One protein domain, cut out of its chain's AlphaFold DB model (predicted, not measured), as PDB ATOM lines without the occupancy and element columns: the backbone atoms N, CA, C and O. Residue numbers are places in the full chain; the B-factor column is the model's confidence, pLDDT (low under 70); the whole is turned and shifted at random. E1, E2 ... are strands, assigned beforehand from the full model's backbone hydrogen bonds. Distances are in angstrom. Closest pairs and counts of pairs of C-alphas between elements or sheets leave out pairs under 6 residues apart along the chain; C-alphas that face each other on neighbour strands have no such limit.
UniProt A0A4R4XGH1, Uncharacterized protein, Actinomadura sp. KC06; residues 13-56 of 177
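This is residues 13 to 56 of the 177 residues of an uncharacterized protein of Actinomadura sp. KC06 (UniProt A0A4R4XGH1). With little regular structure, this is a small antiparallel sheet, E1, E2 and E3 side by side, with a long stretch of no named element, residues 13 to 31, looping over one face before it enters E1. The printed part has 44 residues, no named helix and three strands, in order E1, E2, E3 along the chain and across the sheet. The class is all strand, with 16 residues in named elements. It is compact, with a radius of gyration of the C-alphas of 10.0 A and spans of 26 by 19 by 19 A.

E2, residues 39 to 45, is the longest strand, at 18.0 A. E1, residues 32 to 36, begins at C-alpha 32 (7.072, -14.486, -1.248). E3, residues 48 to 51, ends at C-alpha 51 (1.694, -21.894, 6.186).

E1, E2 and E3 form a meander, each strand the antiparallel neighbour of the one before. Hairpin E1 and E2 has N 34 and O 42 within hydrogen-bond range, 2.8 A. Hairpin E2 and E3 has N 43 and O 50, 2.9 A. Edge strands E1 and E3 are apart.

The C-alphas farthest apart, Gly 28 and Pro 56, are 27.8 A apart. The printed part has no cut, and both links are tight. Residues 16 to 17, 19 to 20 and 53 to 56 have pLDDT under 70.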
ATOM      1  N   THR A  13      -5.977 -20.371  -2.274       77.19
ATOM      2  CA  THR A  13      -5.251 -20.710  -1.046       77.19
ATOM      3  C   THR A  13      -6.213 -20.736   0.123       77.19
ATOM      4  O   THR A  13      -6.992 -19.801   0.294       77.19
ATOM      5  N   VAL A  14      -6.135 -21.785   0.937       75.81
ATOM      6  CA  VAL A  14      -6.916 -21.909   2.168       75.81
ATOM      7  C   VAL A  14      -5.953 -21.889   3.344       75.81
ATOM      8  O   VAL A  14      -4.978 -22.649   3.376       75.81
ATOM      9  N   TYR A  15      -6.240 -21.021   4.302       72.94
ATOM     10  CA  TYR A  15      -5.479 -20.872   5.534       72.94
ATOM     11  C   TYR A  15      -6.318 -21.374   6.700       72.94
ATOM     12  O   TYR A  15      -7.546 -21.329   6.656       72.94
ATOM     13  N   ARG A  16      -5.654 -21.887   7.734       67.06
ATOM     14  CA  ARG A  16      -6.327 -22.288   8.974       67.06
ATOM     15  C   ARG A  16      -6.780 -21.070   9.788       67.06
ATOM     16  O   ARG A  16      -7.778 -21.154  10.487       67.06
ATOM     17  N   ASN A  17      -6.046 -19.964   9.690       68.81
ATOM     18  CA  ASN A  17      -6.277 -18.716  10.411       68.81
ATOM     19  C   ASN A  17      -5.896 -17.502   9.544       68.81
ATOM     20  O   ASN A  17      -5.253 -17.649   8.503       68.81
ATOM     21  N   ASN A  18      -6.272 -16.299   9.987       73.06
ATOM     22  CA  ASN A  18      -5.935 -15.047   9.295       73.06
ATOM     23  C   ASN A  18      -4.641 -14.384   9.824       73.06
ATOM     24  O   ASN A  18      -4.099 -13.467   9.212       73.06
ATOM     25  N   GLY A  19      -4.100 -14.842  10.951       69.31
ATOM     26  CA  GLY A  19      -2.812 -14.373  11.469       69.31
ATOM     27  C   GLY A  19      -1.642 -15.259  11.019       69.31
ATOM     28  O   GLY A  19      -1.847 -16.440  10.746       69.31
ATOM     29  N   PRO A  20      -0.398 -14.755  10.973       69.31
ATOM     30  CA  PRO A  20       0.031 -13.372  11.226       69.31
ATOM     31  C   PRO A  20       0.036 -12.480   9.968       69.31
ATOM     32  O   PRO A  20       0.133 -11.259  10.071       69.31
ATOM     33  N   LEU A  21      -0.048 -13.076   8.773       76.06
ATOM     34  CA  LEU A  21       0.166 -12.372   7.505       76.06
ATOM     35  C   LEU A  21      -1.132 -11.843   6.887       76.06
ATOM     36  O   LEU A  21      -1.167 -10.692   6.464       76.06
ATOM     37  N   LEU A  22      -2.205 -12.638   6.833       77.12
ATOM     38  CA  LEU A  22      -3.432 -12.216   6.131       77.12
ATOM     39  C   LEU A  22      -4.119 -11.002   6.776       77.12
ATOM     40  O   LEU A  22      -4.754 -10.232   6.069       77.12
ATOM     41  N   ASN A  23      -3.958 -10.798   8.085       79.00
ATOM     42  CA  ASN A  23      -4.486  -9.624   8.788       79.00
ATOM     43  C   ASN A  23      -3.713  -8.326   8.490       79.00
ATOM     44  O   ASN A  23      -4.237  -7.239   8.720       79.00
ATOM     45  N   THR A  24      -2.462  -8.422   8.032       79.62
ATOM     46  CA  THR A  24      -1.577  -7.263   7.818       79.62
ATOM     47  C   THR A  24      -1.377  -6.928   6.342       79.62
ATOM     48  O   THR A  24      -1.056  -5.787   6.013       79.62
ATOM     49  N   LEU A  25      -1.607  -7.901   5.462       81.69
ATOM     50  CA  LEU A  25      -1.480  -7.780   4.017       81.69
ATOM     51  C   LEU A  25      -2.585  -6.920   3.401       81.69
ATOM     52  O   LEU A  25      -3.770  -7.109   3.675       81.69
ATOM     53  N   ARG A  26      -2.192  -6.003   2.516       82.62
ATOM     54  CA  ARG A  26      -3.097  -5.188   1.701       82.62
ATOM     55  C   ARG A  26      -3.020  -5.581   0.231       82.62
ATOM     56  O   ARG A  26      -2.034  -6.153  -0.240       82.62
ATOM     57  N   ASP A  27      -4.060  -5.225  -0.516       80.25
ATOM     58  CA  ASP A  27      -4.075  -5.405  -1.965       80.25
ATOM     59  C   ASP A  27      -2.893  -4.667  -2.611       80.25
ATOM     60  O   ASP A  27      -2.712  -3.462  -2.435       80.25
ATOM     61  N   GLY A  28      -2.086  -5.406  -3.377       80.44
ATOM     62  CA  GLY A  28      -0.887  -4.889  -4.045       80.44
ATOM     63  C   GLY A  28       0.425  -5.118  -3.289       80.44
ATOM     64  O   GLY A  28       1.492  -4.897  -3.869       80.44
ATOM     65  N   ASP A  29       0.376  -5.620  -2.053       83.62
ATOM     66  CA  ASP A  29       1.580  -5.971  -1.305       83.62
ATOM     67  C   ASP A  29       2.317  -7.158  -1.936       83.62
ATOM     68  O   ASP A  29       1.731  -8.137  -2.412       83.62
ATOM     69  N   ARG A  30       3.653  -7.086  -1.929       81.38
ATOM     70  CA  ARG A  30       4.498  -8.168  -2.442       81.38
ATOM     71  C   ARG A  30       4.724  -9.209  -1.357       81.38
ATOM     72  O   ARG A  30       5.301  -8.909  -0.319       81.38
ATOM     73  N   VAL A  31       4.361 -10.451  -1.657       84.94
ATOM     74  CA  VAL A  31       4.615 -11.615  -0.801       84.94
ATOM     75  C   VAL A  31       5.479 -12.641  -1.511       84.94
ATOM     76  O   VAL A  31       5.367 -12.851  -2.722       84.94
ATOM     77  N   LYS A  32       6.326 -13.334  -0.750       84.75
ATOM     78  CA  LYS A  32       7.072 -14.486  -1.248       84.75
ATOM     79  C   LYS A  32       6.257 -15.754  -1.014       84.75
ATOM     80  O   LYS A  32       6.181 -16.252   0.106       84.75
ATOM     81  N   GLY A  33       5.654 -16.281  -2.077       83.50
ATOM     82  CA  GLY A  33       4.977 -17.577  -2.066       83.50
ATOM     83  C   GLY A  33       5.942 -18.723  -2.372       83.50
ATOM     84  O   GLY A  33       6.672 -18.682  -3.359       83.50
ATOM     85  N   THR A  34       5.937 -19.765  -1.545       83.75
ATOM     86  CA  THR A  34       6.585 -21.049  -1.842       83.75
ATOM     87  C   THR A  34       5.543 -21.985  -2.434       83.75
ATOM     88  O   THR A  34       4.502 -22.208  -1.815       83.75
ATOM     89  N   ILE A  35       5.812 -22.528  -3.621       80.69
ATOM     90  CA  ILE A  35       4.898 -23.423  -4.337       80.69
ATOM     91  C   ILE A  35       5.438 -24.852  -4.258       80.69
ATOM     92  O   ILE A  35       6.608 -25.094  -4.543       80.69
ATOM     93  N   TRP A  36       4.572 -25.802  -3.913       75.94
ATOM     94  CA  TRP A  36       4.852 -27.233  -3.954       75.94
ATOM     95  C   TRP A  36       3.731 -27.964  -4.692       75.94
ATOM     96  O   TRP A  36       2.558 -27.731  -4.415       75.94
ATOM     97  N   ARG A  37       4.081 -28.836  -5.649       75.56
ATOM     98  CA  ARG A  37       3.128 -29.635  -6.457       75.56
ATOM     99  C   ARG A  37       1.922 -28.846  -7.006       75.56
ATOM    100  O   ARG A  37       0.813 -29.360  -7.060       75.56
ATOM    101  N   GLY A  38       2.143 -27.602  -7.433       75.44
ATOM    102  CA  GLY A  38       1.078 -26.767  -7.997       75.44
ATOM    103  C   GLY A  38       0.128 -26.151  -6.963       75.44
ATOM    104  O   GLY A  38      -0.959 -25.731  -7.333       75.44
ATOM    105  N   GLY A  39       0.514 -26.074  -5.689       77.25
ATOM    106  CA  GLY A  39      -0.179 -25.290  -4.666       77.25
ATOM    107  C   GLY A  39       0.790 -24.383  -3.911       77.25
ATOM    108  O   GLY A  39       1.952 -24.738  -3.713       77.25
ATOM    109  N   VAL A  40       0.334 -23.203  -3.487       79.81
ATOM    110  CA  VAL A  40       1.109 -22.348  -2.575       79.81
ATOM    111  C   VAL A  40       1.059 -22.997  -1.198       79.81
ATOM    112  O   VAL A  40      -0.028 -23.171  -0.667       79.81
ATOM    113  N   VAL A  41       2.211 -23.369  -0.639       80.50
ATOM    114  CA  VAL A  41       2.304 -24.057   0.661       80.50
ATOM    115  C   VAL A  41       2.642 -23.118   1.812       80.50
ATOM    116  O   VAL A  41       2.239 -23.366   2.947       80.50
ATOM    117  N   LYS A  42       3.349 -22.025   1.524       81.50
ATOM    118  CA  LYS A  42       3.824 -21.055   2.511       81.50
ATOM    119  C   LYS A  42       3.916 -19.678   1.873       81.50
ATOM    120  O   LYS A  42       4.383 -19.565   0.741       81.50
ATOM    121  N   ILE A  43       3.506 -18.652   2.604       82.81
ATOM    122  CA  ILE A  43       3.701 -17.246   2.256       82.81
ATOM    123  C   ILE A  43       4.595 -16.588   3.311       82.81
ATOM    124  O   ILE A  43       4.558 -16.957   4.486       82.81
ATOM    125  N   ALA A  44       5.435 -15.652   2.881       83.06
ATOM    126  CA  ALA A  44       6.305 -14.881   3.759       83.06
ATOM    127  C   ALA A  44       6.343 -13.409   3.331       83.06
ATOM    128  O   ALA A  44       6.414 -13.118   2.131       83.06
ATOM    129  N   THR A  45       6.328 -12.504   4.311       82.44
ATOM    130  CA  THR A  45       6.596 -11.070   4.129       82.44
ATOM    131  C   THR A  45       7.461 -10.571   5.283       82.44
ATOM    132  O   THR A  45       7.126 -10.806   6.442       82.44
ATOM    133  N   GLY A  46       8.595  -9.932   4.984       80.31
ATOM    134  CA  GLY A  46       9.595  -9.598   6.008       80.31
ATOM    135  C   GLY A  46       9.976 -10.825   6.847       80.31
ATOM    136  O   GLY A  46      10.340 -11.861   6.287       80.31
ATOM    137  N   ASP A  47       9.818 -10.708   8.166       73.69
ATOM    138  CA  ASP A  47      10.068 -11.781   9.142       73.69
ATOM    139  C   ASP A  47       8.828 -12.648   9.431       73.69
ATOM    140  O   ASP A  47       8.922 -13.690  10.078       73.69
ATOM    141  N   ALA A  48       7.651 -12.248   8.940       76.62
ATOM    142  CA  ALA A  48       6.414 -12.980   9.156       76.62
ATOM    143  C   ALA A  48       6.269 -14.122   8.142       76.62
ATOM    144  O   ALA A  48       6.460 -13.958   6.932       76.62
ATOM    145  N   VAL A  49       5.884 -15.294   8.645       78.19
ATOM    146  CA  VAL A  49       5.691 -16.522   7.872       78.19
ATOM    147  C   VAL A  49       4.329 -17.118   8.199       78.19
ATOM    148  O   VAL A  49       3.953 -17.209   9.362       78.19
ATOM    149  N   GLN A  50       3.616 -17.590   7.175       79.19
ATOM    150  CA  GLN A  50       2.361 -18.314   7.348       79.19
ATOM    151  C   GLN A  50       2.294 -19.506   6.396       79.19
ATOM    152  O   GLN A  50       2.597 -19.410   5.203       79.19
ATOM    153  N   THR A  51       1.907 -20.655   6.934       77.38
ATOM    154  CA  THR A  51       1.694 -21.894   6.186       77.38
ATOM    155  C   THR A  51       0.230 -22.024   5.779       77.38
ATOM    156  O   THR A  51      -0.689 -21.640   6.497       77.38
ATOM    157  N   THR A  52       0.009 -22.561   4.586       72.31
ATOM    158  CA  THR A  52      -1.333 -22.877   4.077       72.31
ATOM    159  C   THR A  52      -1.715 -24.311   4.450       72.31
ATOM    160  O   THR A  52      -0.852 -25.136   4.764       72.31
ATOM    161  N   ASN A  53      -2.998 -24.658   4.308       67.75
ATOM    162  CA  ASN A  53      -3.472 -26.039   4.466       67.75
ATOM    163  C   ASN A  53      -2.925 -27.004   3.400       67.75
ATOM    164  O   ASN A  53      -3.016 -28.214   3.576       67.75
ATOM    165  N   ALA A  54      -2.341 -26.492   2.312       61.94
ATOM    166  CA  ALA A  54      -1.651 -27.308   1.315       61.94
ATOM    167  C   ALA A  54      -0.247 -27.750   1.774       61.94
ATOM    168  O   ALA A  54       0.423 -28.502   1.065       61.94
ATOM    169  N   SER A  55       0.225 -27.275   2.937       61.12
ATOM    170  CA  SER A  55       1.518 -27.673   3.488       61.12
ATOM    171  C   SER A  55       1.530 -29.170   3.836       61.12
ATOM    172  O   SER A  55       0.676 -29.633   4.593       61.12
ATOM    173  N   PRO A  56       2.518 -29.943   3.355       53.53
ATOM    174  CA  PRO A  56       2.588 -31.379   3.610       53.53
ATOM    175  C   PRO A  56       2.897 -31.735   5.071       53.53
ATOM    176  O   PRO A  56       2.750 -32.895   5.431       53.53
TER     177      PRO A  56